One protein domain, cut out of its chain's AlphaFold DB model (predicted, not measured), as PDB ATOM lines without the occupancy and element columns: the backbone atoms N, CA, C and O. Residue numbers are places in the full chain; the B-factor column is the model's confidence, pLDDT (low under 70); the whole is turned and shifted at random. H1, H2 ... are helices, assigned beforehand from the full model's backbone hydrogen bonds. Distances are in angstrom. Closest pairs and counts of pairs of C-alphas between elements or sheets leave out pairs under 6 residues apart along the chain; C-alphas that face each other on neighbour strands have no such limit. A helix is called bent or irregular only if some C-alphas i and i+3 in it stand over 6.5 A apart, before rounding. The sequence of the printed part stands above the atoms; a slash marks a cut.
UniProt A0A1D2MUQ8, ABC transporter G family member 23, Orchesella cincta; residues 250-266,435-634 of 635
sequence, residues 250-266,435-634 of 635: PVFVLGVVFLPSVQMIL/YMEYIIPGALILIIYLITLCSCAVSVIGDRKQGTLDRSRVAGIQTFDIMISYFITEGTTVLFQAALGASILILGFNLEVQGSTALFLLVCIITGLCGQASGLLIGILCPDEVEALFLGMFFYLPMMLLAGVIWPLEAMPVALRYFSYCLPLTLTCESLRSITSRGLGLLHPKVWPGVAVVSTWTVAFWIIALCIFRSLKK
ATOM      1  N   PRO A 250     147.874 156.757 174.670       84.00
ATOM      2  CA  PRO A 250     148.548 155.473 174.485       84.00
ATOM      3  C   PRO A 250     147.569 154.321 174.243       84.00
ATOM      4  O   PRO A 250     147.905 153.389 173.522       84.00
ATOM      5  N   VAL A 251     146.351 154.394 174.794       88.06
ATOM      6  CA  VAL A 251     145.305 153.383 174.578       88.06
ATOM      7  C   VAL A 251     144.855 153.390 173.120       88.06
ATOM      8  O   VAL A 251     144.758 152.332 172.500       88.06
ATOM      9  N   PHE A 252     144.641 154.578 172.550       86.50
ATOM     10  CA  PHE A 252     144.255 154.721 171.150       86.50
ATOM     11  C   PHE A 252     145.370 154.267 170.199       86.50
ATOM     12  O   PHE A 252     145.102 153.510 169.271       86.50
ATOM     13  N   VAL A 253     146.630 154.636 170.460       87.88
ATOM     14  CA  VAL A 253     147.779 154.185 169.647       87.88
ATOM     15  C   VAL A 253     147.946 152.672 169.710       87.88
ATOM     16  O   VAL A 253     148.112 152.032 168.672       87.88
ATOM     17  N   LEU A 254     147.888 152.095 170.917       86.88
ATOM     18  CA  LEU A 254     148.015 150.654 171.112       86.88
ATOM     19  C   LEU A 254     146.918 149.914 170.335       86.88
ATOM     20  O   LEU A 254     147.210 148.977 169.595       86.88
ATOM     21  N   GLY A 255     145.675 150.388 170.449       87.94
ATOM     22  CA  GLY A 255     144.536 149.848 169.717       87.94
ATOM     23  C   GLY A 255     144.707 149.958 168.203       87.94
ATOM     24  O   GLY A 255     144.629 148.958 167.507       87.94
ATOM     25  N   VAL A 256     144.994 151.141 167.664       90.12
ATOM     26  CA  VAL A 256     145.031 151.343 166.208       90.12
ATOM     27  C   VAL A 256     146.231 150.649 165.556       90.12
ATOM     28  O   VAL A 256     146.087 150.081 164.479       90.12
ATOM     29  N   VAL A 257     147.414 150.648 166.175       88.25
ATOM     30  CA  VAL A 257     148.630 150.102 165.541       88.25
ATOM     31  C   VAL A 257     148.790 148.598 165.778       88.25
ATOM     32  O   VAL A 257     149.153 147.864 164.855       88.25
ATOM     33  N   PHE A 258     148.510 148.103 166.988       87.31
ATOM     34  CA  PHE A 258     148.796 146.707 167.336       87.31
ATOM     35  C   PHE A 258     147.600 145.772 167.162       87.31
ATOM     36  O   PHE A 258     147.815 144.608 166.830       87.31
ATOM     37  N   LEU A 259     146.356 146.247 167.308       90.62
ATOM     38  CA  LEU A 259     145.175 145.396 167.114       90.62
ATOM     39  C   LEU A 259     145.123 144.739 165.720       90.62
ATOM     40  O   LEU A 259     144.884 143.532 165.685       90.62
ATOM     41  N   PRO A 260     145.413 145.434 164.595       91.31
ATOM     42  CA  PRO A 260     145.476 144.789 163.278       91.31
ATOM     43  C   PRO A 260     146.511 143.667 163.239       91.31
ATOM     44  O   PRO A 260     146.266 142.602 162.688       91.31
ATOM     45  N   SER A 261     147.664 143.889 163.866       91.25
ATOM     46  CA  SER A 261     148.770 142.931 163.909       91.25
ATOM     47  C   SER A 261     148.385 141.676 164.693       91.25
ATOM     48  O   SER A 261     148.613 140.560 164.232       91.25
ATOM     49  N   VAL A 262     147.725 141.850 165.843       92.56
ATOM     50  CA  VAL A 262     147.168 140.746 166.635       92.56
ATOM     51  C   VAL A 262     146.094 140.002 165.842       92.56
ATOM     52  O   VAL A 262     146.120 138.776 165.793       92.56
ATOM     53  N   GLN A 263     145.188 140.717 165.168       93.00
ATOM     54  CA  GLN A 263     144.165 140.107 164.315       93.00
ATOM     55  C   GLN A 263     144.776 139.321 163.150       93.00
ATOM     56  O   GLN A 263     144.289 138.237 162.838       93.00
ATOM     57  N   MET A 264     145.862 139.807 162.545       90.75
ATOM     58  CA  MET A 264     146.581 139.090 161.490       90.75
ATOM     59  C   MET A 264     147.248 137.817 162.004       90.75
ATOM     60  O   MET A 264     147.146 136.779 161.351       90.75
ATOM     61  N   ILE A 265     147.889 137.870 163.175       91.50
ATOM     62  CA  ILE A 265     148.486 136.688 163.811       91.50
ATOM     63  C   ILE A 265     147.395 135.668 164.138       91.50
ATOM     64  O   ILE A 265     147.520 134.510 163.760       91.50
ATOM     65  N   LEU A 266     146.297 136.097 164.768       92.19
ATOM     66  CA  LEU A 266     145.169 135.219 165.087       92.19
ATOM     67  C   LEU A 266     144.561 134.602 163.828       92.19
ATOM     68  O   LEU A 266     144.342 133.397 163.790       92.19
ATOM     69  N   TYR A 435     145.549 126.082 152.296       80.06
ATOM     70  CA  TYR A 435     144.384 126.970 152.270       80.06
ATOM     71  C   TYR A 435     144.683 128.385 152.812       80.06
ATOM     72  O   TYR A 435     144.110 129.371 152.342       80.06
ATOM     73  N   MET A 436     145.640 128.505 153.742       81.88
ATOM     74  CA  MET A 436     146.138 129.789 154.256       81.88
ATOM     75  C   MET A 436     146.550 130.769 153.152       81.88
ATOM     76  O   MET A 436     146.214 131.952 153.207       81.88
ATOM     77  N   GLU A 437     147.257 130.277 152.132       83.06
ATOM     78  CA  GLU A 437     147.855 131.095 151.070       83.06
ATOM     79  C   GLU A 437     146.779 131.775 150.207       83.06
ATOM     80  O   GLU A 437     147.009 132.834 149.616       83.06
ATOM     81  N   TYR A 438     145.564 131.217 150.200       85.94
ATOM     82  CA  TYR A 438     144.403 131.774 149.514       85.94
ATOM     83  C   TYR A 438     143.684 132.876 150.317       85.94
ATOM     84  O   TYR A 438     143.277 133.894 149.734       85.94
ATOM     85  N   ILE A 439     143.500 132.688 151.631       88.50
ATOM     86  CA  ILE A 439     142.710 133.599 152.481       88.50
ATOM     87  C   ILE A 439     143.523 134.806 152.946       88.50
ATOM     88  O   ILE A 439     143.028 135.936 152.904       88.50
ATOM     89  N   ILE A 440     144.752 134.572 153.406       88.88
ATOM     90  CA  ILE A 440     145.537 135.542 154.179       88.88
ATOM     91  C   ILE A 440     145.682 136.913 153.486       88.88
ATOM     92  O   ILE A 440     145.431 137.929 154.146       88.88
ATOM     93  N   PRO A 441     146.010 137.010 152.177       90.25
ATOM     94  CA  PRO A 441     146.107 138.307 151.503       90.25
ATOM     95  C   PRO A 441     144.781 139.083 151.525       90.25
ATOM     96  O   PRO A 441     144.760 140.289 151.759       90.25
ATOM     97  N   GLY A 442     143.656 138.391 151.329       91.50
ATOM     98  CA  GLY A 442     142.331 139.004 151.383       91.50
ATOM     99  C   GLY A 442     141.968 139.490 152.787       91.50
ATOM    100  O   GLY A 442     141.454 140.598 152.938       91.50
ATOM    101  N   ALA A 443     142.287 138.697 153.813       92.44
ATOM    102  CA  ALA A 443     142.045 139.057 155.209       92.44
ATOM    103  C   ALA A 443     142.835 140.305 155.638       92.44
ATOM    104  O   ALA A 443     142.278 141.171 156.312       92.44
ATOM    105  N   LEU A 444     144.088 140.450 155.183       93.62
ATOM    106  CA  LEU A 444     144.913 141.631 155.460       93.62
ATOM    107  C   LEU A 444     144.241 142.927 154.998       93.62
ATOM    108  O   LEU A 444     144.152 143.887 155.762       93.62
ATOM    109  N   ILE A 445     143.744 142.949 153.761       94.31
ATOM    110  CA  ILE A 445     143.073 144.124 153.195       94.31
ATOM    111  C   ILE A 445     141.812 144.465 153.999       94.31
ATOM    112  O   ILE A 445     141.584 145.632 154.316       94.31
ATOM    113  N   LEU A 446     141.006 143.459 154.345       94.31
ATOM    114  CA  LEU A 446     139.776 143.645 155.115       94.31
ATOM    115  C   LEU A 446     140.052 144.231 156.506       94.31
ATOM    116  O   LEU A 446     139.384 145.180 156.914       94.31
ATOM    117  N   ILE A 447     141.065 143.708 157.203       94.31
ATOM    118  CA  ILE A 447     141.470 144.181 158.532       94.31
ATOM    119  C   ILE A 447     141.972 145.628 158.464       94.31
ATOM    120  O   ILE A 447     141.522 146.468 159.245       94.31
ATOM    121  N   ILE A 448     142.848 145.951 157.502       95.12
ATOM    122  CA  ILE A 448     143.342 147.324 157.307       95.12
ATOM    123  C   ILE A 448     142.172 148.277 157.017       95.12
ATOM    124  O   ILE A 448     142.080 149.350 157.616       95.12
ATOM    125  N   TYR A 449     141.245 147.890 156.138       95.81
ATOM    126  CA  TYR A 449     140.081 148.711 155.801       95.81
ATOM    127  C   TYR A 449     139.174 148.965 157.015       95.81
ATOM    128  O   TYR A 449     138.788 150.105 157.260       95.81
ATOM    129  N   LEU A 450     138.861 147.932 157.805       94.75
ATOM    130  CA  LEU A 450     137.987 148.057 158.975       94.75
ATOM    131  C   LEU A 450     138.583 148.976 160.044       94.75
ATOM    132  O   LEU A 450     137.896 149.853 160.567       94.75
ATOM    133  N   ILE A 451     139.856 148.772 160.387       93.94
ATOM    134  CA  ILE A 451     140.481 149.512 161.486       93.94
ATOM    135  C   ILE A 451     140.632 150.989 161.123       93.94
ATOM    136  O   ILE A 451     140.359 151.847 161.960       93.94
ATOM    137  N   THR A 452     140.993 151.288 159.876       94.69
ATOM    138  CA  THR A 452     141.145 152.668 159.382       94.69
ATOM    139  C   THR A 452     139.805 153.388 159.238       94.69
ATOM    140  O   THR A 452     139.714 154.586 159.515       94.69
ATOM    141  N   LEU A 453     138.741 152.661 158.881       94.81
ATOM    142  CA  LEU A 453     137.370 153.171 158.907       94.81
ATOM    143  C   LEU A 453     136.978 153.584 160.332       94.81
ATOM    144  O   LEU A 453     136.551 154.720 160.551       94.81
ATOM    145  N   CYS A 454     137.156 152.690 161.306       93.94
ATOM    146  CA  CYS A 454     136.773 152.938 162.695       93.94
ATOM    147  C   CYS A 454     137.620 154.040 163.355       93.94
ATOM    148  O   CYS A 454     137.063 154.928 164.002       93.94
ATOM    149  N   SER A 455     138.949 154.024 163.184       93.38
ATOM    150  CA  SER A 455     139.848 155.002 163.820       93.38
ATOM    151  C   SER A 455     139.585 156.425 163.330       93.38
ATOM    152  O   SER A 455     139.536 157.365 164.131       93.38
ATOM    153  N   CYS A 456     139.357 156.585 162.023       94.19
ATOM    154  CA  CYS A 456     139.084 157.879 161.416       94.19
ATOM    155  C   CYS A 456     137.712 158.423 161.844       94.19
ATOM    156  O   CYS A 456     137.617 159.590 162.227       94.19
ATOM    157  N   ALA A 457     136.673 157.578 161.861       94.81
ATOM    158  CA  ALA A 457     135.340 157.979 162.310       94.81
ATOM    159  C   ALA A 457     135.348 158.475 163.768       94.81
ATOM    160  O   ALA A 457     134.847 159.565 164.052       94.81
ATOM    161  N   VAL A 458     135.983 157.725 164.678       92.62
ATOM    162  CA  VAL A 458     136.082 158.088 166.104       92.62
ATOM    163  C   VAL A 458     136.865 159.389 166.292       92.62
ATOM    164  O   VAL A 458     136.437 160.260 167.043       92.62
ATOM    165  N   SER A 459     137.969 159.571 165.567       90.69
ATOM    166  CA  SER A 459     138.814 160.766 165.692       90.69
ATOM    167  C   SER A 459     138.116 162.052 165.229       90.69
ATOM    168  O   SER A 459     138.321 163.115 165.814       90.69
ATOM    169  N   VAL A 460     137.276 161.975 164.190       91.25
ATOM    170  CA  VAL A 460     136.478 163.119 163.707       91.25
ATOM    171  C   VAL A 460     135.347 163.460 164.681       91.25
ATOM    172  O   VAL A 460     135.098 164.638 164.954       91.25
ATOM    173  N   ILE A 461     134.665 162.446 165.220       91.88
ATOM    174  CA  ILE A 461     133.560 162.645 166.167       91.88
ATOM    175  C   ILE A 461     134.081 163.151 167.516       91.88
ATOM    176  O   ILE A 461     133.481 164.062 168.086       91.88
ATOM    177  N   GLY A 462     135.224 162.649 167.990       88.38
ATOM    178  CA  GLY A 462     135.864 163.109 169.224       88.38
ATOM    179  C   GLY A 462     136.165 164.614 169.206       88.38
ATOM    180  O   GLY A 462     135.785 165.334 170.130       88.38
ATOM    181  N   ASP A 463     136.742 165.126 168.112       87.12
ATOM    182  CA  ASP A 463     136.998 166.568 167.937       87.12
ATOM    183  C   ASP A 463     135.699 167.397 167.893       87.12
ATOM    184  O   ASP A 463     135.664 168.550 168.340       87.12
ATOM    185  N   ARG A 464     134.613 166.826 167.359       86.81
ATOM    186  CA  ARG A 464     133.293 167.469 167.341       86.81
ATOM    187  C   ARG A 464     132.687 167.522 168.746       86.81
ATOM    188  O   ARG A 464     132.241 168.590 169.156       86.81
ATOM    189  N   LYS A 465     132.715 166.415 169.496       86.69
ATOM    190  CA  LYS A 465     132.171 166.323 170.865       86.69
ATOM    191  C   LYS A 465     132.867 167.264 171.844       86.69
ATOM    192  O   LYS A 465     132.213 167.826 172.712       86.69
ATOM    193  N   GLN A 466     134.169 167.487 171.674       82.62
ATOM    194  CA  GLN A 466     134.932 168.435 172.495       82.62
ATOM    195  C   GLN A 466     134.686 169.914 172.120       82.62
ATOM    196  O   GLN A 466     135.258 170.811 172.738       82.62
ATOM    197  N   GLY A 467     133.904 170.204 171.069       82.31
ATOM    198  CA  GLY A 467     133.673 171.564 170.557       82.31
ATOM    199  C   GLY A 467     134.914 172.224 169.935       82.31
ATOM    200  O   GLY A 467     134.891 173.395 169.542       82.31
ATOM    201  N   THR A 468     136.025 171.493 169.824       82.25
ATOM    202  CA  THR A 468     137.305 172.017 169.332       82.25
ATOM    203  C   THR A 468     137.314 172.179 167.811       82.25
ATOM    204  O   THR A 468     137.989 173.072 167.277       82.25
ATOM    205  N   LEU A 469     136.510 171.371 167.111       84.06
ATOM    206  CA  LEU A 469     136.266 171.491 165.677       84.06
ATOM    207  C   LEU A 469     135.633 172.845 165.320       84.06
ATOM    208  O   LEU A 469     136.119 173.538 164.424       84.06
ATOM    209  N   ASP A 470     134.592 173.256 166.046       83.25
ATOM    210  CA  ASP A 470     133.895 174.521 165.792       83.25
ATOM    211  C   ASP A 470     134.765 175.722 166.134       83.25
ATOM    212  O   ASP A 470     134.858 176.671 165.353       83.25
ATOM    213  N   ARG A 471     135.517 175.642 167.234       83.38
ATOM    214  CA  ARG A 471     136.492 176.676 167.594       83.38
ATOM    215  C   ARG A 471     137.560 176.874 166.515       83.38
ATOM    216  O   ARG A 471     137.917 178.006 166.192       83.38
ATOM    217  N   SER A 472     138.049 175.783 165.930       84.62
ATOM    218  CA  SER A 472     139.015 175.828 164.826       84.62
ATOM    219  C   SER A 472     138.415 176.464 163.564       84.62
ATOM    220  O   SER A 472     139.088 177.235 162.880       84.62
ATOM    221  N   ARG A 473     137.130 176.220 163.277       83.44
ATOM    222  CA  ARG A 473     136.418 176.875 162.166       83.44
ATOM    223  C   ARG A 473     136.237 178.375 162.391       83.44
ATOM    224  O   ARG A 473     136.443 179.146 161.458       83.44
ATOM    225  N   VAL A 474     135.898 178.798 163.612       83.06
ATOM    226  CA  VAL A 474     135.767 180.228 163.966       83.06
ATOM    227  C   VAL A 474     137.097 180.966 163.794       83.06
ATOM    228  O   VAL A 474     137.108 182.112 163.356       83.06
ATOM    229  N   ALA A 475     138.226 180.291 164.022       79.06
ATOM    230  CA  ALA A 475     139.561 180.826 163.737       79.06
ATOM    231  C   ALA A 475     139.888 180.938 162.225       79.06
ATOM    232  O   ALA A 475     140.993 181.331 161.850       79.06
ATOM    233  N   GLY A 476     138.943 180.608 161.338       80.00
ATOM    234  CA  GLY A 476     139.065 180.780 159.891       80.00
ATOM    235  C   GLY A 476     139.658 179.582 159.147       80.00
ATOM    236  O   GLY A 476     140.059 179.737 157.989       80.00
ATOM    237  N   ILE A 477     139.734 178.405 159.778       86.88
ATOM    238  CA  ILE A 477     140.178 177.161 159.131       86.88
ATOM    239  C   ILE A 477     139.080 176.633 158.203       86.88
ATOM    240  O   ILE A 477     137.910 176.548 158.584       86.88
ATOM    241  N   GLN A 478     139.452 176.249 156.979       87.00
ATOM    242  CA  GLN A 478     138.506 175.661 156.038       87.00
ATOM    243  C   GLN A 478     138.284 174.174 156.344       87.00
ATOM    244  O   GLN A 478     139.191 173.462 156.766       87.00
ATOM    245  N   THR A 479     137.086 173.665 156.052       86.12
ATOM    246  CA  THR A 479     136.762 172.226 156.133       86.12
ATOM    247  C   THR A 479     137.787 171.345 155.428       86.12
ATOM    248  O   THR A 479     138.153 170.287 155.927       86.12
ATOM    249  N   PHE A 480     138.235 171.786 154.254       88.38
ATOM    250  CA  PHE A 480     139.183 171.045 153.435       88.38
ATOM    251  C   PHE A 480     140.534 170.874 154.147       88.38
ATOM    252  O   PHE A 480     141.089 169.780 154.125       88.38
ATOM    253  N   ASP A 481     141.004 171.904 154.861       90.38
ATOM    254  CA  ASP A 481     142.241 171.848 155.652       90.38
ATOM    255  C   ASP A 481     142.135 170.800 156.776       90.38
ATOM    256  O   ASP A 481     143.072 170.038 157.018       90.38
ATOM    257  N   ILE A 482     140.968 170.728 157.433       90.31
ATOM    258  CA  ILE A 482     140.670 169.739 158.480       90.31
ATOM    259  C   ILE A 482     140.688 168.324 157.895       90.31
ATOM    260  O   ILE A 482     141.377 167.456 158.430       90.31
ATOM    261  N   MET A 483     139.990 168.091 156.781       91.94
ATOM    262  CA  MET A 483     139.968 166.781 156.119       91.94
ATOM    263  C   MET A 483     141.369 166.329 155.692       91.94
ATOM    264  O   MET A 483     141.741 165.191 155.965       91.94
ATOM    265  N   ILE A 484     142.182 167.221 155.108       93.06
ATOM    266  CA  ILE A 484     143.578 166.912 154.754       93.06
ATOM    267  C   ILE A 484     144.395 166.551 155.995       93.06
ATOM    268  O   ILE A 484     145.159 165.592 155.957       93.06
ATOM    269  N   SER A 485     144.242 167.293 157.096       93.31
ATOM    270  CA  SER A 485     144.999 167.008 158.321       93.31
ATOM    271  C   SER A 485     144.729 165.605 158.868       93.31
ATOM    272  O   SER A 485     145.679 164.915 159.227       93.31
ATOM    273  N   TYR A 486     143.469 165.153 158.856       92.81
ATOM    274  CA  TYR A 486     143.124 163.776 159.216       92.81
ATOM    275  C   TYR A 486     143.653 162.781 158.193       92.81
ATOM    276  O   TYR A 486     144.114 161.705 158.573       92.81
ATOM    277  N   PHE A 487     143.613 163.150 156.909       93.75
ATOM    278  CA  PHE A 487     144.118 162.307 155.836       93.75
ATOM    279  C   PHE A 487     145.608 161.997 156.014       93.75
ATOM    280  O   PHE A 487     146.033 160.853 155.896       93.75
ATOM    281  N   ILE A 488     146.393 163.011 156.379       94.62
ATOM    282  CA  ILE A 488     147.828 162.878 156.636       94.62
ATOM    283  C   ILE A 488     148.087 162.082 157.918       94.62
ATOM    284  O   ILE A 488     148.910 161.169 157.897       94.62
ATOM    285  N   THR A 489     147.413 162.398 159.031       92.56
ATOM    286  CA  THR A 489     147.711 161.736 160.311       92.56
ATOM    287  C   THR A 489     147.310 160.271 160.321       92.56
ATOM    288  O   THR A 489     148.158 159.420 160.574       92.56
ATOM    289  N   GLU A 490     146.069 159.950 159.957       91.50
ATOM    290  CA  GLU A 490     145.631 158.551 159.861       91.50
ATOM    291  C   GLU A 490     146.243 157.858 158.622       91.50
ATOM    292  O   GLU A 490     146.417 156.647 158.596       91.50
ATOM    293  N   GLY A 491     146.702 158.602 157.610       94.25
ATOM    294  CA  GLY A 491     147.453 158.022 156.493       94.25
ATOM    295  C   GLY A 491     148.798 157.443 156.937       94.25
ATOM    296  O   GLY A 491     149.233 156.409 156.434       94.25
ATOM    297  N   THR A 492     149.459 158.052 157.927       92.56
ATOM    298  CA  THR A 492     150.680 157.452 158.488       92.56
ATOM    299  C   THR A 492     150.407 156.197 159.302       92.56
ATOM    300  O   THR A 492     151.208 155.267 159.230       92.56
ATOM    301  N   THR A 493     149.276 156.110 160.010       92.06
ATOM    302  CA  THR A 493     148.909 154.881 160.729       92.06
ATOM    303  C   THR A 493     148.662 153.737 159.743       92.06
ATOM    304  O   THR A 493     149.176 152.642 159.967       92.06
ATOM    305  N   VAL A 494     148.027 154.007 158.593       95.44
ATOM    306  CA  VAL A 494     147.889 153.054 157.473       95.44
ATOM    307  C   VAL A 494     149.249 152.540 156.990       95.44
ATOM    308  O   VAL A 494     149.416 151.334 156.807       95.44
ATOM    309  N   LEU A 495     150.233 153.427 156.792       94.50
ATOM    310  CA  LEU A 495     151.580 153.030 156.354       94.50
ATOM    311  C   LEU A 495     152.222 152.048 157.343       94.50
ATOM    312  O   LEU A 495     152.757 151.019 156.926       94.50
ATOM    313  N   PHE A 496     152.135 152.338 158.646       93.56
ATOM    314  CA  PHE A 496     152.649 151.447 159.687       93.56
ATOM    315  C   PHE A 496     151.910 150.108 159.712       93.56
ATOM    316  O   PHE A 496     152.558 149.066 159.744       93.56
ATOM    317  N   GLN A 497     150.577 150.111 159.643       93.81
ATOM    318  CA  GLN A 497     149.769 148.888 159.632       93.81
ATOM    319  C   GLN A 497     150.069 148.002 158.418       93.81
ATOM    320  O   GLN A 497     150.230 146.793 158.568       93.81
ATOM    321  N   ALA A 498     150.185 148.590 157.223       94.19
ATOM    322  CA  ALA A 498     150.495 147.856 156.001       94.19
ATOM    323  C   ALA A 498     151.900 147.237 156.053       94.19
ATOM    324  O   ALA A 498     152.065 146.063 155.720       94.19
ATOM    325  N   ALA A 499     152.902 147.996 156.512       94.06
ATOM    326  CA  ALA A 499     154.272 147.507 156.651       94.06
ATOM    327  C   ALA A 499     154.388 146.397 157.707       94.06
ATOM    328  O   ALA A 499     155.007 145.364 157.453       94.06
ATOM    329  N   LEU A 500     153.767 146.584 158.874       93.94
ATOM    330  CA  LEU A 500     153.797 145.621 159.974       93.94
ATOM    331  C   LEU A 500     153.031 144.344 159.590       93.94
ATOM    332  O   LEU A 500     153.575 143.248 159.703       93.94
ATOM    333  N   GLY A 501     151.821 144.481 159.038       93.19
ATOM    334  CA  GLY A 501     151.022 143.360 158.548       93.19
ATOM    335  C   GLY A 501     151.750 142.551 157.474       93.19
ATOM    336  O   GLY A 501     151.847 141.334 157.594       93.19
ATOM    337  N   ALA A 502     152.350 143.208 156.476       92.00
ATOM    338  CA  ALA A 502     153.157 142.526 155.461       92.00
ATOM    339  C   ALA A 502     154.376 141.806 156.062       92.00
ATOM    340  O   ALA A 502     154.669 140.673 155.687       92.00
ATOM    341  N   SER A 503     155.063 142.440 157.018       92.75
ATOM    342  CA  SER A 503     156.228 141.852 157.691       92.75
ATOM    343  C   SER A 503     155.859 140.593 158.477       92.75
ATOM    344  O   SER A 503     156.581 139.604 158.395       92.75
ATOM    345  N   ILE A 504     154.721 140.592 159.183       92.38
ATOM    346  CA  ILE A 504     154.212 139.407 159.897       92.38
ATOM    347  C   ILE A 504     153.964 138.251 158.927       92.38
ATOM    348  O   ILE A 504     154.323 137.118 159.229       92.38
ATOM    349  N   LEU A 505     153.374 138.517 157.762       89.88
ATOM    350  CA  LEU A 505     153.061 137.460 156.803       89.88
ATOM    351  C   LEU A 505     154.314 136.869 156.155       89.88
ATOM    352  O   LEU A 505     154.449 135.649 156.080       89.88
ATOM    353  N   ILE A 506     155.236 137.728 155.717       90.12
ATOM    354  CA  ILE A 506     156.442 137.299 155.004       90.12
ATOM    355  C   ILE A 506     157.433 136.630 155.966       90.12
ATOM    356  O   ILE A 506     157.924 135.547 155.669       90.12
ATOM    357  N   LEU A 507     157.720 137.250 157.117       90.12
ATOM    358  CA  LEU A 507     158.738 136.759 158.057       90.12
ATOM    359  C   LEU A 507     158.183 135.782 159.099       90.12
ATOM    360  O   LEU A 507     158.916 134.920 159.570       90.12
ATOM    361  N   GLY A 508     156.921 135.937 159.505       87.00
ATOM    362  CA  GLY A 508     156.318 135.126 160.566       87.00
ATOM    363  C   GLY A 508     155.694 133.825 160.066       87.00
ATOM    364  O   GLY A 508     155.841 132.797 160.717       87.00
ATOM    365  N   PHE A 509     155.022 133.856 158.911       87.50
ATOM    366  CA  PHE A 509     154.276 132.709 158.367       87.50
ATOM    367  C   PHE A 509     154.863 132.149 157.062       87.50
ATOM    368  O   PHE A 509     154.258 131.268 156.452       87.50
ATOM    369  N   ASN A 510     156.047 132.625 156.649       86.31
ATOM    370  CA  ASN A 510     156.730 132.226 155.412       86.31
ATOM    371  C   ASN A 510     155.823 132.327 154.172       86.31
ATOM    372  O   ASN A 510     155.801 131.429 153.331       86.31
ATOM    373  N   LEU A 511     155.038 133.405 154.068       85.56
ATOM    374  CA  LEU A 511     154.222 133.646 152.883       85.56
ATOM    375  C   LEU A 511     155.118 134.082 151.717       85.56
ATOM    376  O   LEU A 511     155.652 135.195 151.708       85.56
ATOM    377  N   GLU A 512     155.239 133.225 150.707       84.81
ATOM    378  CA  GLU A 512     155.974 133.531 149.483       84.81
ATOM    379  C   GLU A 512     155.191 134.521 148.611       84.81
ATOM    380  O   GLU A 512     154.176 134.193 147.995       84.81
ATOM    381  N   VAL A 513     155.665 135.764 148.545       86.75
ATOM    382  CA  VAL A 513     155.139 136.757 147.604       86.75
ATOM    383  C   VAL A 513     155.904 136.614 146.292       86.75
ATOM    384  O   VAL A 513     157.019 137.111 146.172       86.75
ATOM    385  N   GLN A 514     155.294 135.955 145.304       87.75
ATOM    386  CA  GLN A 514     155.909 135.729 143.985       87.75
ATOM    387  C   GLN A 514     156.077 137.029 143.177       87.75
ATOM    388  O   GLN A 514     156.910 137.125 142.278       87.75
ATOM    389  N   GLY A 515     155.255 138.043 143.466       87.12
ATOM    390  CA  GLY A 515     155.294 139.349 142.812       87.12
ATOM    391  C   GLY A 515     156.208 140.364 143.495       87.12
ATOM    392  O   GLY A 515     156.979 140.067 144.402       87.12
ATOM    393  N   SER A 516     156.080 141.630 143.091       92.25
ATOM    394  CA  SER A 516     156.781 142.725 143.765       92.25
ATOM    395  C   SER A 516     156.171 143.004 145.143       92.25
ATOM    396  O   SER A 516     155.002 143.383 145.253       92.25
ATOM    397  N   THR A 517     156.989 142.915 146.193       91.56
ATOM    398  CA  THR A 517     156.611 143.292 147.567       91.56
ATOM    399  C   THR A 517     156.225 144.769 147.684       91.56
ATOM    400  O   THR A 517     155.339 145.121 148.462       91.56
ATOM    401  N   ALA A 518     156.819 145.641 146.863       92.81
ATOM    402  CA  ALA A 518     156.459 147.054 146.802       92.81
ATOM    403  C   ALA A 518     155.042 147.258 146.243       92.81
ATOM    404  O   ALA A 518     154.285 148.071 146.771       92.81
ATOM    405  N   LEU A 519     154.659 146.494 145.213       93.25
ATOM    406  CA  LEU A 519     153.303 146.534 144.661       93.25
ATOM    407  C   LEU A 519     152.280 145.992 145.668       93.25
ATOM    408  O   LEU A 519     151.216 146.584 145.834       93.25
ATOM    409  N   PHE A 520     152.623 144.913 146.372       94.00
ATOM    410  CA  PHE A 520     151.811 144.370 147.461       94.00
ATOM    411  C   PHE A 520     151.536 145.432 148.542       94.00
ATOM    412  O   PHE A 520     150.380 145.704 148.864       94.00
ATOM    413  N   LEU A 521     152.584 146.103 149.036       95.00
ATOM    414  CA  LEU A 521     152.448 147.187 150.014       95.00
ATOM    415  C   LEU A 521     151.637 148.370 149.470       95.00
ATOM    416  O   LEU A 521     150.782 148.893 150.179       95.00
ATOM    417  N   LEU A 522     151.859 148.768 148.214       95.12
ATOM    418  CA  LEU A 522     151.128 149.862 147.573       95.12
ATOM    419  C   LEU A 522     149.613 149.607 147.572       95.12
ATOM    420  O   LEU A 522     148.842 150.496 147.932       95.12
ATOM    421  N   VAL A 523     149.180 148.398 147.200       95.31
ATOM    422  CA  VAL A 523     147.756 148.027 147.177       95.31
ATOM    423  C   VAL A 523     147.159 148.053 148.588       95.31
ATOM    424  O   VAL A 523     146.067 148.595 148.777       95.31
ATOM    425  N   CYS A 524     147.882 147.552 149.595       95.44
ATOM    426  CA  CYS A 524     147.456 147.626 150.997       95.44
ATOM    427  C   CYS A 524     147.278 149.079 151.468       95.44
ATOM    428  O   CYS A 524     146.266 149.408 152.088       95.44
ATOM    429  N   ILE A 525     148.217 149.965 151.122       96.31
ATOM    430  CA  ILE A 525     148.163 151.388 151.489       96.31
ATOM    431  C   ILE A 525     146.967 152.072 150.824       96.31
ATOM    432  O   ILE A 525     146.179 152.716 151.511       96.31
ATOM    433  N   ILE A 526     146.784 151.903 149.510       96.19
ATOM    434  CA  ILE A 526     145.654 152.498 148.774       96.19
ATOM    435  C   ILE A 526     144.315 152.031 149.362       96.19
ATOM    436  O   ILE A 526     143.378 152.823 149.479       96.19
ATOM    437  N   THR A 527     144.237 150.774 149.801       96.19
ATOM    438  CA  THR A 527     143.033 150.248 150.450       96.19
ATOM    439  C   THR A 527     142.787 150.860 151.826       96.19
ATOM    440  O   THR A 527     141.656 151.243 152.122       96.19
ATOM    441  N   GLY A 528     143.824 151.022 152.652       96.25
ATOM    442  CA  GLY A 528     143.690 151.712 153.939       96.25
ATOM    443  C   GLY A 528     143.278 153.178 153.786       96.25
ATOM    444  O   GLY A 528     142.420 153.654 154.524       96.25
ATOM    445  N   LEU A 529     143.788 153.874 152.763       96.19
ATOM    446  CA  LEU A 529     143.352 155.238 152.432       96.19
ATOM    447  C   LEU A 529     141.871 155.297 152.011       96.19
ATOM    448  O   LEU A 529     141.176 156.268 152.316       96.19
ATOM    449  N   CYS A 530     141.359 154.255 151.349       96.69
ATOM    450  CA  CYS A 530     139.929 154.132 151.057       96.69
ATOM    451  C   CYS A 530     139.101 153.896 152.328       96.69
ATOM    452  O   CYS A 530     138.051 154.521 152.493       96.69
ATOM    453  N   GLY A 531     139.577 153.039 153.237       96.06
ATOM    454  CA  GLY A 531     138.955 152.811 154.545       96.06
ATOM    455  C   GLY A 531     138.852 154.107 155.344       96.06
ATOM    456  O   GLY A 531     137.767 154.495 155.769       96.06
ATOM    457  N   GLN A 532     139.940 154.867 155.408       95.62
ATOM    458  CA  GLN A 532     139.992 156.194 156.014       95.62
ATOM    459  C   GLN A 532     139.008 157.193 155.379       95.62
ATOM    460  O   GLN A 532     138.308 157.907 156.096       95.62
ATOM    461  N   ALA A 533     138.911 157.245 154.045       96.12
ATOM    462  CA  ALA A 533     137.952 158.115 153.360       96.12
ATOM    463  C   ALA A 533     136.495 157.754 153.699       96.12
ATOM    464  O   ALA A 533     135.672 158.643 153.932       96.12
ATOM    465  N   SER A 534     136.185 156.456 153.783       95.38
ATOM    466  CA  SER A 534     134.868 155.977 154.214       95.38
ATOM    467  C   SER A 534     134.587 156.290 155.694       95.38
ATOM    468  O   SER A 534     133.491 156.739 156.029       95.38
ATOM    469  N   GLY A 535     135.591 156.163 156.569       95.75
ATOM    470  CA  GLY A 535     135.501 156.510 157.987       95.75
ATOM    471  C   GLY A 535     135.263 158.000 158.211       95.75
ATOM    472  O   GLY A 535     134.433 158.378 159.035       95.75
ATOM    473  N   LEU A 536     135.907 158.860 157.419       94.56
ATOM    474  CA  LEU A 536     135.673 160.300 157.454       94.56
ATOM    475  C   LEU A 536     134.239 160.656 157.035       94.56
ATOM    476  O   LEU A 536     133.610 161.500 157.669       94.56
ATOM    477  N   LEU A 537     133.699 160.002 156.002       95.25
ATOM    478  CA  LEU A 537     132.304 160.181 155.592       95.25
ATOM    479  C   LEU A 537     131.330 159.791 156.719       95.25
ATOM    480  O   LEU A 537     130.437 160.572 157.052       95.25
ATOM    481  N   ILE A 538     131.533 158.624 157.335       94.94
ATOM    482  CA  ILE A 538     130.712 158.138 158.456       94.94
ATOM    483  C   ILE A 538     130.828 159.077 159.666       94.94
ATOM    484  O   ILE A 538     129.813 159.471 160.236       94.94
ATOM    485  N   GLY A 539     132.042 159.515 160.009       93.44
ATOM    486  CA  GLY A 539     132.288 160.450 161.111       93.44
ATOM    487  C   GLY A 539     131.636 161.823 160.918       93.44
ATOM    488  O   GLY A 539     131.367 162.533 161.884       93.44
ATOM    489  N   ILE A 540     131.348 162.213 159.671       91.00
ATOM    490  CA  ILE A 540     130.604 163.442 159.386       91.00
ATOM    491  C   ILE A 540     129.102 163.238 159.588       91.00
ATOM    492  O   ILE A 540     128.468 164.133 160.154       91.00
ATOM    493  N   LEU A 541     128.573 162.099 159.131       91.44
ATOM    494  CA  LEU A 541     127.153 161.740 159.151       91.44
ATOM    495  C   LEU A 541     126.624 161.473 160.563       91.44
ATOM    496  O   LEU A 541     125.518 161.903 160.882       91.44
ATOM    497  N   CYS A 542     127.402 160.787 161.399       92.44
ATOM    498  CA  CYS A 542     126.956 160.367 162.723       92.44
ATOM    499  C   CYS A 542     127.234 161.439 163.799       92.44
ATOM    500  O   CYS A 542     128.287 162.090 163.775       92.44
ATOM    501  N   PRO A 543     126.315 161.637 164.762       88.56
ATOM    502  CA  PRO A 543     126.542 162.492 165.928       88.56
ATOM    503  C   PRO A 543     127.423 161.811 166.987       88.56
ATOM    504  O   PRO A 543     128.233 162.477 167.635       88.56
ATOM    505  N   ASP A 544     127.294 160.491 167.134       93.44
ATOM    506  CA  ASP A 544     127.918 159.703 168.193       93.44
ATOM    507  C   ASP A 544     128.880 158.630 167.669       93.44
ATOM    508  O   ASP A 544     128.677 158.028 166.616       93.44
ATOM    509  N   GLU A 545     129.927 158.351 168.453       92.75
ATOM    510  CA  GLU A 545     130.977 157.371 168.127       92.75
ATOM    511  C   GLU A 545     130.419 155.945 168.021       92.75
ATOM    512  O   GLU A 545     130.772 155.201 167.110       92.75
ATOM    513  N   VAL A 546     129.514 155.572 168.928       94.31
ATOM    514  CA  VAL A 546     128.900 154.234 168.958       94.31
ATOM    515  C   VAL A 546     128.014 154.012 167.731       94.31
ATOM    516  O   VAL A 546     128.063 152.946 167.121       94.31
ATOM    517  N   GLU A 547     127.247 155.026 167.329       94.12
ATOM    518  CA  GLU A 547     126.410 154.972 166.125       94.12
ATOM    519  C   GLU A 547     127.267 154.830 164.859       94.12
ATOM    520  O   GLU A 547     126.975 153.995 164.002       94.12
ATOM    521  N   ALA A 548     128.379 155.569 164.781       94.56
ATOM    522  CA  ALA A 548     129.334 155.473 163.681       94.56
ATOM    523  C   ALA A 548     129.971 154.082 163.562       94.56
ATOM    524  O   ALA A 548     130.108 153.561 162.454       94.56
ATOM    525  N   LEU A 549     130.335 153.461 164.689       93.31
ATOM    526  CA  LEU A 549     130.897 152.110 164.707       93.31
ATOM    527  C   LEU A 549     129.887 151.072 164.206       93.31
ATOM    528  O   LEU A 549     130.235 150.247 163.361       93.31
ATOM    529  N   PHE A 550     128.631 151.134 164.662       95.19
ATOM    530  CA  PHE A 550     127.591 150.220 164.185       95.19
ATOM    531  C   PHE A 550     127.278 150.420 162.702       95.19
ATOM    532  O   PHE A 550     127.161 149.435 161.973       95.19
ATOM    533  N   LEU A 551     127.200 151.667 162.232       94.69
ATOM    534  CA  LEU A 551     126.993 151.960 160.816       94.69
ATOM    535  C   LEU A 551     128.171 151.464 159.962       94.69
ATOM    536  O   LEU A 551     127.969 150.863 158.908       94.69
ATOM    537  N   GLY A 552     129.403 151.653 160.438       93.12
ATOM    538  CA  GLY A 552     130.607 151.120 159.806       93.12
ATOM    539  C   GLY A 552     130.587 149.596 159.697       93.12
ATOM    540  O   GLY A 552     130.795 149.053 158.613       93.12
ATOM    541  N   MET A 553     130.264 148.901 160.791       92.75
ATOM    542  CA  MET A 553     130.135 147.439 160.809       92.75
ATOM    543  C   MET A 553     129.006 146.940 159.902       92.75
ATOM    544  O   MET A 553     129.172 145.919 159.233       92.75
ATOM    545  N   PHE A 554     127.890 147.669 159.835       93.81
ATOM    546  CA  PHE A 554     126.757 147.343 158.969       93.81
ATOM    547  C   PHE A 554     127.149 147.312 157.488       93.81
ATOM    548  O   PHE A 554     126.733 146.408 156.769       93.81
ATOM    549  N   PHE A 555     127.986 148.247 157.028       92.12
ATOM    550  CA  PHE A 555     128.500 148.218 155.654       92.12
ATOM    551  C   PHE A 555     129.662 147.236 155.472       92.12
ATOM    552  O   PHE A 555     129.778 146.607 154.420       92.12
ATOM    553  N   TYR A 556     130.507 147.075 156.490       93.12
ATOM    554  CA  TYR A 556     131.679 146.207 156.427       93.12
ATOM    555  C   TYR A 556     131.325 144.715 156.354       93.12
ATOM    556  O   TYR A 556     131.902 144.000 155.539       93.12
ATOM    557  N   LEU A 557     130.384 144.220 157.166       92.12
ATOM    558  CA  LEU A 557     130.095 142.780 157.239       92.12
ATOM    559  C   LEU A 557     129.599 142.186 155.903       92.12
ATOM    560  O   LEU A 557     130.160 141.177 155.467       92.12
ATOM    561  N   PRO A 558     128.623 142.787 155.192       90.88
ATOM    562  CA  PRO A 558     128.231 142.315 153.863       90.88
ATOM    563  C   PRO A 558     129.380 142.411 152.860       90.88
ATOM    564  O   PRO A 558     129.572 141.516 152.042       90.88
ATOM    565  N   MET A 559     130.177 143.477 152.941       91.00
ATOM    566  CA  MET A 559     131.321 143.689 152.064       91.00
ATOM    567  C   MET A 559     132.400 142.616 152.255       91.00
ATOM    568  O   MET A 559     132.945 142.121 151.272       91.00
ATOM    569  N   MET A 560     132.651 142.200 153.496       91.62
ATOM    570  CA  MET A 560     133.564 141.112 153.850       91.62
ATOM    571  C   MET A 560     133.144 139.782 153.208       91.62
ATOM    572  O   MET A 560     133.982 139.069 152.656       91.62
ATOM    573  N   LEU A 561     131.846 139.459 153.244       90.62
ATOM    574  CA  LEU A 561     131.299 138.240 152.638       90.62
ATOM    575  C   LEU A 561     131.340 138.289 151.103       90.62
ATOM    576  O   LEU A 561     131.658 137.294 150.454       90.62
ATOM    577  N   LEU A 562     131.051 139.454 150.522       91.50
ATOM    578  CA  LEU A 562     130.989 139.659 149.072       91.50
ATOM    579  C   LEU A 562     132.363 139.824 148.411       91.50
ATOM    580  O   LEU A 562     132.474 139.637 147.202       91.50
ATOM    581  N   ALA A 563     133.411 140.128 149.182       90.50
ATOM    582  CA  ALA A 563     134.760 140.356 148.663       90.50
ATOM    583  C   ALA A 563     135.463 139.086 148.142       90.50
ATOM    584  O   ALA A 563     136.523 139.183 147.527       90.50
ATOM    585  N   GLY A 564     134.907 137.892 148.379       87.75
ATOM    586  CA  GLY A 564     135.485 136.633 147.890       87.75
ATOM    587  C   GLY A 564     136.747 136.183 148.644       87.75
ATOM    588  O   GLY A 564     137.623 135.510 148.085       87.75
ATOM    589  N   VAL A 565     136.881 136.600 149.910       89.06
ATOM    590  CA  VAL A 565     138.016 136.230 150.773       89.06
ATOM    591  C   VAL A 565     137.834 134.832 151.353       89.06
ATOM    592  O   VAL A 565     138.734 134.012 151.218       89.06
ATOM    593  N   ILE A 566     136.666 134.555 151.943       85.25
ATOM    594  CA  ILE A 566     136.351 133.258 152.565       85.25
ATOM    595  C   ILE A 566     136.012 132.208 151.505       85.25
ATOM    596  O   ILE A 566     136.415 131.060 151.627       85.25
ATOM    597  N   TRP A 567     135.268 132.598 150.471       85.75
ATOM    598  CA  TRP A 567     134.792 131.690 149.432       85.75
ATOM    599  C   TRP A 567     135.011 132.307 148.046       85.75
ATOM    600  O   TRP A 567     134.918 133.530 147.924       85.75
ATOM    601  N   PRO A 568     135.321 131.518 147.004       88.06
ATOM    602  CA  PRO A 568     135.493 132.032 145.646       88.06
ATOM    603  C   PRO A 568     134.247 132.760 145.121       88.06
ATOM    604  O   PRO A 568     133.110 132.367 145.396       88.06
ATOM    605  N   LEU A 569     134.471 133.807 144.319       88.25
ATOM    606  CA  LEU A 569     133.410 134.626 143.710       88.25
ATOM    607  C   LEU A 569     132.543 133.815 142.738       88.25
ATOM    608  O   LEU A 569     131.382 134.144 142.504       88.25
ATOM    609  N   GLU A 570     133.096 132.742 142.180       89.88
ATOM    610  CA  GLU A 570     132.435 131.817 141.265       89.88
ATOM    611  C   GLU A 570     131.279 131.055 141.918       89.88
ATOM    612  O   GLU A 570     130.360 130.643 141.216       89.88
ATOM    613  N   ALA A 571     131.297 130.897 143.243       90.19
ATOM    614  CA  ALA A 571     130.225 130.227 143.972       90.19
ATOM    615  C   ALA A 571     128.986 131.116 144.179       90.19
ATOM    616  O   ALA A 571     127.939 130.629 144.602       90.19
ATOM    617  N   MET A 572     129.098 132.426 143.933       91.44
ATOM    618  CA  MET A 572     128.007 133.366 144.165       91.44
ATOM    619  C   MET A 572     126.978 133.322 143.023       91.44
ATOM    620  O   MET A 572     127.357 133.202 141.854       91.44
ATOM    621  N   PRO A 573     125.677 133.515 143.316       94.31
ATOM    622  CA  PRO A 573     124.670 133.731 142.283       94.31
ATOM    623  C   PRO A 573     125.039 134.911 141.376       94.31
ATOM    624  O   PRO A 573     125.551 135.931 141.838       94.31
ATOM    625  N   VAL A 574     124.709 134.804 140.087       93.44
ATOM    626  CA  VAL A 574     125.135 135.756 139.042       93.44
ATOM    627  C   VAL A 574     124.787 137.214 139.378       93.44
ATOM    628  O   VAL A 574     125.631 138.094 139.235       93.44
ATOM    629  N   ALA A 575     123.577 137.480 139.881       93.69
ATOM    630  CA  ALA A 575     123.154 138.835 140.252       93.69
ATOM    631  C   ALA A 575     124.017 139.436 141.378       93.69
ATOM    632  O   ALA A 575     124.432 140.593 141.304       93.69
ATOM    633  N   LEU A 576     124.328 138.632 142.398       92.06
ATOM    634  CA  LEU A 576     125.129 139.062 143.542       92.06
ATOM    635  C   LEU A 576     126.604 139.238 143.162       92.06
ATOM    636  O   LEU A 576     127.262 140.152 143.652       92.06
ATOM    637  N   ARG A 577     127.096 138.416 142.229       93.00
ATOM    638  CA  ARG A 577     128.438 138.536 141.655       93.00
ATOM    639  C   ARG A 577     128.632 139.859 140.907       93.00
ATOM    640  O   ARG A 577     129.665 140.495 141.059       93.00
ATOM    641  N   TYR A 578     127.644 140.319 140.135       92.06
ATOM    642  CA  TYR A 578     127.736 141.640 139.498       92.06
ATOM    643  C   TYR A 578     127.720 142.782 140.517       92.06
ATOM    644  O   TYR A 578     128.465 143.746 140.363       92.06
ATOM    645  N   PHE A 579     126.917 142.661 141.578       92.25
ATOM    646  CA  PHE A 579     126.899 143.642 142.661       92.25
ATOM    647  C   PHE A 579     128.237 143.701 143.413       92.25
ATOM    648  O   PHE A 579     128.716 144.793 143.722       92.25
ATOM    649  N   SER A 580     128.876 142.553 143.668       92.75
ATOM    650  CA  SER A 580     130.151 142.522 144.386       92.75
ATOM    651  C   SER A 580     131.273 143.216 143.614       92.75
ATOM    652  O   SER A 580     132.105 143.864 144.245       92.75
ATOM    653  N   TYR A 581     131.271 143.194 142.277       91.06
ATOM    654  CA  TYR A 581     132.257 143.927 141.471       91.06
ATOM    655  C   TYR A 581     132.185 145.455 141.618       91.06
ATOM    656  O   TYR A 581     133.185 146.130 141.388       91.06
ATOM    657  N   CYS A 582     131.043 146.009 142.035       89.75
ATOM    658  CA  CYS A 582     130.909 147.441 142.311       89.75
ATOM    659  C   CYS A 582     131.513 147.849 143.666       89.75
ATOM    660  O   CYS A 582     131.766 149.036 143.890       89.75
ATOM    661  N   LEU A 583     131.723 146.896 144.580       91.94
ATOM    662  CA  LEU A 583     132.223 147.169 145.925       91.94
ATOM    663  C   LEU A 583     133.739 147.444 145.924       91.94
ATOM    664  O   LEU A 583     134.481 146.783 145.196       91.94
ATOM    665  N   PRO A 584     134.229 148.350 146.794       92.12
ATOM    666  CA  PRO A 584     135.645 148.723 146.819       92.12
ATOM    667  C   PRO A 584     136.640 147.573 147.067       92.12
ATOM    668  O   PRO A 584     137.758 147.621 146.563       92.12
ATOM    669  N   LEU A 585     136.281 146.544 147.846       92.62
ATOM    670  CA  LEU A 585     137.241 145.518 148.297       92.62
ATOM    671  C   LEU A 585     137.325 144.304 147.367       92.62
ATOM    672  O   LEU A 585     138.385 143.695 147.287       92.62
ATOM    673  N   THR A 586     136.267 143.966 146.628       93.38
ATOM    674  CA  THR A 586     136.168 142.696 145.883       93.38
ATOM    675  C   THR A 586     137.283 142.513 144.852       93.38
ATOM    676  O   THR A 586     138.047 141.551 144.905       93.38
ATOM    677  N   LEU A 587     137.425 143.469 143.929       93.50
ATOM    678  CA  LEU A 587     138.451 143.416 142.879       93.50
ATOM    679  C   LEU A 587     139.864 143.591 143.447       93.50
ATOM    680  O   LEU A 587     140.843 143.112 142.878       93.50
ATOM    681  N   THR A 588     139.974 144.257 144.589       94.56
ATOM    682  CA  THR A 588     141.235 144.522 145.288       94.56
ATOM    683  C   THR A 588     141.764 143.271 145.965       94.56
ATOM    684  O   THR A 588     142.953 142.979 145.858       94.56
ATOM    685  N   CYS A 589     140.881 142.481 146.581       93.12
ATOM    686  CA  CYS A 589     141.208 141.161 147.103       93.12
ATOM    687  C   CYS A 589     141.678 140.221 145.979       93.12
ATOM    688  O   CYS A 589     142.704 139.560 146.141       93.12
ATOM    689  N   GLU A 590     141.004 140.205 144.818       91.62
ATOM    690  CA  GLU A 590     141.460 139.417 143.656       91.62
ATOM    691  C   GLU A 590     142.827 139.897 143.136       91.62
ATOM    692  O   GLU A 590     143.706 139.079 142.840       91.62
ATOM    693  N   SER A 591     143.028 141.216 143.066       93.25
ATOM    694  CA  SER A 591     144.281 141.830 142.619       93.25
ATOM    695  C   SER A 591     145.442 141.459 143.539       93.25
ATOM    696  O   SER A 591     146.486 141.015 143.061       93.25
ATOM    697  N   LEU A 592     145.259 141.571 144.859       92.50
ATOM    698  CA  LEU A 592     146.304 141.245 145.827       92.50
ATOM    699  C   LEU A 592     146.634 139.751 145.825       92.50
ATOM    700  O   LEU A 592     147.808 139.394 145.782       92.50
ATOM    701  N   ARG A 593     145.617 138.880 145.775       91.06
ATOM    702  CA  ARG A 593     145.814 137.427 145.646       91.06
ATOM    703  C   ARG A 593     146.559 137.072 144.358       91.06
ATOM    704  O   ARG A 593     147.397 136.176 144.347       91.06
ATOM    705  N   SER A 594     146.279 137.781 143.266       90.62
ATOM    706  CA  SER A 594     146.969 137.602 141.986       90.62
ATOM    707  C   SER A 594     148.435 138.050 142.039       90.62
ATOM    708  O   SER A 594     149.281 137.439 141.390       90.62
ATOM    709  N   ILE A 595     148.757 139.079 142.827       92.12
ATOM    710  CA  ILE A 595     150.141 139.518 143.050       92.12
ATOM    711  C   ILE A 595     150.906 138.489 143.892       92.12
ATOM    712  O   ILE A 595     152.037 138.155 143.548       92.12
ATOM    713  N   THR A 596     150.301 137.965 144.964       90.38
ATOM    714  CA  THR A 596     150.975 137.011 145.861       90.38
ATOM    715  C   THR A 596     151.169 135.643 145.215       90.38
ATOM    716  O   THR A 596     152.293 135.161 145.170       90.38
ATOM    717  N   SER A 597     150.104 135.051 144.666       87.06
ATOM    718  CA  SER A 597     150.131 133.672 144.146       87.06
ATOM    719  C   SER A 597     150.681 133.545 142.722       87.06
ATOM    720  O   SER A 597     151.294 132.535 142.392       87.06
ATOM    721  N   ARG A 598     150.455 134.544 141.853       87.75
ATOM    722  CA  ARG A 598     150.817 134.469 140.421       87.75
ATOM    723  C   ARG A 598     151.959 135.399 140.018       87.75
ATOM    724  O   ARG A 598     152.416 135.320 138.884       87.75
ATOM    725  N   GLY A 599     152.372 136.315 140.893       88.69
ATOM    726  CA  GLY A 599     153.445 137.272 140.612       88.69
ATOM    727  C   GLY A 599     153.117 138.323 139.547       88.69
ATOM    728  O   GLY A 599     154.015 138.863 138.904       88.69
ATOM    729  N   LEU A 600     151.832 138.622 139.326       90.12
ATOM    730  CA  LEU A 600     151.407 139.529 138.257       90.12
ATOM    731  C   LEU A 600     151.723 141.001 138.577       90.12
ATOM    732  O   LEU A 600     151.537 141.469 139.700       90.12
ATOM    733  N   GLY A 601     152.174 141.745 137.562       91.94
ATOM    734  CA  GLY A 601     152.476 143.176 137.665       91.94
ATOM    735  C   GLY A 601     151.244 144.088 137.588       91.94
ATOM    736  O   GLY A 601     150.146 143.658 137.234       91.94
ATOM    737  N   LEU A 602     151.447 145.385 137.856       90.06
ATOM    738  CA  LEU A 602     150.378 146.396 137.943       90.06
ATOM    739  C   LEU A 602     149.533 146.521 136.664       90.06
ATOM    740  O   LEU A 602     148.327 146.711 136.757       90.06
ATOM    741  N   LEU A 603     150.143 146.406 135.481       91.31
ATOM    742  CA  LEU A 603     149.460 146.580 134.189       91.31
ATOM    743  C   LEU A 603     148.571 145.390 133.796       91.31
ATOM    744  O   LEU A 603     147.826 145.471 132.822       91.31
ATOM    745  N   HIS A 604     148.646 144.272 134.521       92.62
ATOM    746  CA  HIS A 604     147.905 143.074 134.157       92.62
ATOM    747  C   HIS A 604     146.388 143.297 134.321       92.62
ATOM    748  O   HIS A 604     145.972 143.876 135.330       92.62
ATOM    749  N   PRO A 605     145.529 142.789 133.410       91.12
ATOM    750  CA  PRO A 605     144.071 142.986 133.443       91.12
ATOM    751  C   PRO A 605     143.369 142.501 134.716       91.12
ATOM    752  O   PRO A 605     142.220 142.850 134.944       91.12
ATOM    753  N   LYS A 606     144.052 141.713 135.550       88.25
ATOM    754  CA  LYS A 606     143.545 141.254 136.851       88.25
ATOM    755  C   LYS A 606     143.935 142.139 138.036       88.25
ATOM    756  O   LYS A 606     143.366 141.974 139.102       88.25
ATOM    757  N   VAL A 607     144.919 143.026 137.872       92.25
ATOM    758  CA  VAL A 607     145.518 143.800 138.972       92.25
ATOM    759  C   VAL A 607     145.114 145.271 138.907       92.25
ATOM    760  O   VAL A 607     144.711 145.852 139.914       92.25
ATOM    761  N   TRP A 608     145.175 145.890 137.724       93.25
ATOM    762  CA  TRP A 608     144.824 147.306 137.591       93.25
ATOM    763  C   TRP A 608     143.361 147.631 137.958       93.25
ATOM    764  O   TRP A 608     143.157 148.697 138.549       93.25
ATOM    765  N   PRO A 609     142.342 146.772 137.699       93.56
ATOM    766  CA  PRO A 609     140.962 147.118 138.033       93.56
ATOM    767  C   PRO A 609     140.742 147.283 139.537       93.56
ATOM    768  O   PRO A 609     140.021 148.191 139.937       93.56
ATOM    769  N   GLY A 610     141.396 146.472 140.380       92.38
ATOM    770  CA  GLY A 610     141.293 146.613 141.837       92.38
ATOM    771  C   GLY A 610     141.831 147.957 142.322       92.38
ATOM    772  O   GLY A 610     141.153 148.681 143.048       92.38
ATOM    773  N   VAL A 611     143.011 148.353 141.832       94.25
ATOM    774  CA  VAL A 611     143.614 149.654 142.163       94.25
ATOM    775  C   VAL A 611     142.736 150.813 141.682       94.25
ATOM    776  O   VAL A 611     142.539 151.785 142.416       94.25
ATOM    777  N   ALA A 612     142.175 150.710 140.475       94.56
ATOM    778  CA  ALA A 612     141.321 151.741 139.896       94.56
ATOM    779  C   ALA A 612     140.003 151.903 140.668       94.56
ATOM    780  O   ALA A 612     139.605 153.030 140.969       94.56
ATOM    781  N   VAL A 613     139.348 150.797 141.031       94.75
ATOM    782  CA  VAL A 613     138.074 150.812 141.762       94.75
ATOM    783  C   VAL A 613     138.253 151.403 143.157       94.75
ATOM    784  O   VAL A 613     137.506 152.309 143.523       94.75
ATOM    785  N   VAL A 614     139.278 150.988 143.906       95.38
ATOM    786  CA  VAL A 614     139.552 151.556 145.240       95.38
ATOM    787  C   VAL A 614     139.889 153.034 145.152       95.38
ATOM    788  O   VAL A 614     139.340 153.829 145.905       95.38
ATOM    789  N   SER A 615     140.739 153.431 144.205       95.12
ATOM    790  CA  SER A 615     141.093 154.844 144.026       95.12
ATOM    791  C   SER A 615     139.869 155.699 143.681       95.12
ATOM    792  O   SER A 615     139.704 156.794 144.216       95.12
ATOM    793  N   THR A 616     138.975 155.178 142.834       95.88
ATOM    794  CA  THR A 616     137.720 155.849 142.463       95.88
ATOM    795  C   THR A 616     136.803 156.011 143.674       95.88
ATOM    796  O   THR A 616     136.280 157.101 143.899       95.88
ATOM    797  N   TRP A 617     136.656 154.969 144.495       96.00
ATOM    798  CA  TRP A 617     135.874 155.034 145.731       96.00
ATOM    799  C   TRP A 617     136.472 155.988 146.766       96.00
ATOM    800  O   TRP A 617     135.727 156.765 147.359       96.00
ATOM    801  N   THR A 618     137.796 156.021 146.927       95.94
ATOM    802  CA  THR A 618     138.478 156.995 147.797       95.94
ATOM    803  C   THR A 618     138.117 158.427 147.407       95.94
ATOM    804  O   THR A 618     137.743 159.229 148.266       95.94
ATOM    805  N   VAL A 619     138.172 158.750 146.110       95.94
ATOM    806  CA  VAL A 619     137.796 160.075 145.594       95.94
ATOM    807  C   VAL A 619     136.296 160.331 145.762       95.94
ATOM    808  O   VAL A 619     135.908 161.419 146.189       95.94
ATOM    809  N   ALA A 620     135.446 159.341 145.482       96.12
ATOM    810  CA  ALA A 620     133.999 159.462 145.633       96.12
ATOM    811  C   ALA A 620     133.597 159.755 147.087       96.12
ATOM    812  O   ALA A 620     132.866 160.715 147.331       96.12
ATOM    813  N   PHE A 621     134.123 159.006 148.062       96.00
ATOM    814  CA  PHE A 621     133.870 159.251 149.485       96.00
ATOM    815  C   PHE A 621     134.338 160.640 149.918       96.00
ATOM    816  O   PHE A 621     133.615 161.327 150.637       96.00
ATOM    817  N   TRP A 622     135.487 161.097 149.418       93.44
ATOM    818  CA  TRP A 622     135.980 162.454 149.655       93.44
ATOM    819  C   TRP A 622     135.036 163.537 149.127       93.44
ATOM    820  O   TRP A 622     134.730 164.496 149.838       93.44
ATOM    821  N   ILE A 623     134.563 163.395 147.887       94.50
ATOM    822  CA  ILE A 623     133.643 164.356 147.267       94.50
ATOM    823  C   ILE A 623     132.314 164.380 148.027       94.50
ATOM    824  O   ILE A 623     131.819 165.457 148.361       94.50
ATOM    825  N   ILE A 624     131.762 163.209 148.352       94.81
ATOM    826  CA  ILE A 624     130.508 163.087 149.104       94.81
ATOM    827  C   ILE A 624     130.663 163.716 150.495       94.81
ATOM    828  O   ILE A 624     129.828 164.531 150.892       94.81
ATOM    829  N   ALA A 625     131.758 163.420 151.200       92.12
ATOM    830  CA  ALA A 625     132.068 164.017 152.494       92.12
ATOM    831  C   ALA A 625     132.141 165.550 152.412       92.12
ATOM    832  O   ALA A 625     131.520 166.239 153.222       92.12
ATOM    833  N   LEU A 626     132.819 166.103 151.400       91.25
ATOM    834  CA  LEU A 626     132.889 167.551 151.176       91.25
ATOM    835  C   LEU A 626     131.511 168.173 150.906       91.25
ATOM    836  O   LEU A 626     131.215 169.256 151.420       91.25
ATOM    837  N   CYS A 627     130.666 167.512 150.113       90.62
ATOM    838  CA  CYS A 627     129.314 167.977 149.807       90.62
ATOM    839  C   CYS A 627     128.416 167.994 151.050       90.62
ATOM    840  O   CYS A 627     127.776 169.011 151.325       90.62
ATOM    841  N   ILE A 628     128.413 166.913 151.834       89.56
ATOM    842  CA  ILE A 628     127.606 166.800 153.059       89.56
ATOM    843  C   ILE A 628     128.070 167.820 154.097       89.56
ATOM    844  O   ILE A 628     127.257 168.556 154.655       89.56
ATOM    845  N   PHE A 629     129.382 167.949 154.294       83.12
ATOM    846  CA  PHE A 629     129.934 168.907 155.247       83.12
ATOM    847  C   PHE A 629     129.584 170.356 154.879       83.12
ATOM    848  O   PHE A 629     129.341 171.182 155.758       83.12
ATOM    849  N   ARG A 630     129.521 170.685 153.580       83.19
ATOM    850  CA  ARG A 630     129.045 171.996 153.111       83.19
ATOM    851  C   ARG A 630     127.542 172.183 153.303       83.19
ATOM    852  O   ARG A 630     127.122 173.312 153.538       83.19
ATOM    853  N   SER A 631     126.743 171.123 153.202       79.88
ATOM    854  CA  SER A 631     125.293 171.186 153.423       79.88
ATOM    855  C   SER A 631     124.952 171.458 154.889       79.88
ATOM    856  O   SER A 631     124.117 172.314 155.166       79.88
ATOM    857  N   LEU A 632     125.663 170.814 155.820       70.62
ATOM    858  CA  LEU A 632     125.508 171.026 157.265       70.62
ATOM    859  C   LEU A 632     125.808 172.471 157.705       70.62
ATOM    860  O   LEU A 632     125.390 172.879 158.775       70.62
ATOM    861  N   LYS A 633     126.497 173.269 156.878       58.66
ATOM    862  CA  LYS A 633     126.777 174.693 157.133       58.66
ATOM    863  C   LYS A 633     125.543 175.600 156.993       58.66
ATOM    864  O   LYS A 633     125.595 176.750 157.417       58.66
ATOM    865  N   LYS A 634     124.496 175.155 156.288       50.09
ATOM    866  CA  LYS A 634     123.311 175.985 155.992       50.09
ATOM    867  C   LYS A 634     122.203 175.886 157.046       50.09
ATOM    868  O   LYS A 634     121.255 176.661 156.948       50.09
TER     869      LYS A 634
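Overview. This is residues 250 to 266 and 435 to 634 of the 635 residues of the protein "ABC transporter G family member 23" of Orchesella cincta (UniProt A0A1D2MUQ8). The model is a bundle of seven helices, H1, H2, H4, H5, H6, H8 and H9, packed along one another, partly aligned and partly crossed, with H2 and H5 as its core. H1 and H4 pack on one side of this core, H6 packs on H2 and H5, and the hairpin of H8 and H9 packs on H5; the short H3 lies at one end, near the end of H2 and the start of H4, and the short H7 lies by the last turn of H6, far from the middle. The printed part has 217 residues with nine named helices, H1 to H9 in order along the chain, and no named strand: it is all helix. The whole is compact, with a radius of gyration of the C-alphas of 17.7 A, and it spans 54 by 41 by 30 A.

Along the chain. H1, residues 250 to 266, begins at C-alpha 250 (148.548, 155.473, 174.485) and is 22.6 A long. It has a kink of 37 degrees near residue 260 and is only just irregular: C-alphas 257 and 260 are 6.6 A apart. H2, residues 435 to 465, is the longest by residues and measures 45.2 A. It has a kink of 28 degrees near residue 442 and is irregular, with C-alphas 438 and 441 7.0 A apart. H3 is residues 468 to 474. H4, residues 479 to 508, measures 42.2 A, and H5, residues 517 to 541, begins at C-alpha 517 (156.611, 143.292, 147.567) and measures 36.6 A. H6, residues 545 to 562, is 26.0 A long. H7 is residues 574 to 582 and H8 is residues 586 to 598. H9, residues 608 to 634, measures 40.3 A and ends at C-alpha 634 (123.311, 175.985, 155.992).

Arrangement. H2 and H5 are the hub, touching five helices each. They touch each other the same way at a steep tilt of 36 degrees, only just past shallow; their closest C-alphas, of Leu 453 and Gly 535, are 3.9 A apart. H4 and H5 form a helical hairpin, closest at the C-alphas of Val 494 and Gly 528, 5.6 A. H1 touches residues 493 to 504 of H4, closest at the C-alphas of Ser 261 and Gly 501, 5.8 A. H6 touches H2 at a shallow tilt of 21 degrees, opposite ways, closest at the C-alphas of Val 458 and Glu 545, 5.5 A. H9 touches H5 the same way at a shallow tilt of 22 degrees, with the C-alphas of Cys 530 and Thr 618 closest at 4.6 A. H8 and H9 form a helical hairpin, closest at the C-alphas of Thr 588 and Gly 610, 4.0 A. H7 only just touches H6, with 3 pairs of C-alphas within 8 A, the closest those of Leu 562 and Ser 580, 5.6 A. H3 is close to but not clearly touching H2, with the C-alphas of Asp 463 and Leu 469 at 5.5 A. Among the pairs that are apart are H1 and H9, and H4 and H6. In H3, H5 and H8 every O i to N i+4 pair is within hydrogen-bond range; in H1 11 of 13 are, in H2 25 of 27, in H4 25 of 26, in H6 13 of 14, in H7 4 of 5 and in H9 21 of 23.

Size, cuts and confidence. The two C-alphas farthest apart are those of Tyr 435 and Ala 475, 55.3 A. Residues 267 to 434 are not printed, and C-alphas 266 and 435 are 15.3 A apart across this cut. Of the links that are printed whole, H6 to H7, with 11 residues between them, is long. The mean pLDDT of the printed part is 90.8, and residues 633 to 634 are under 70.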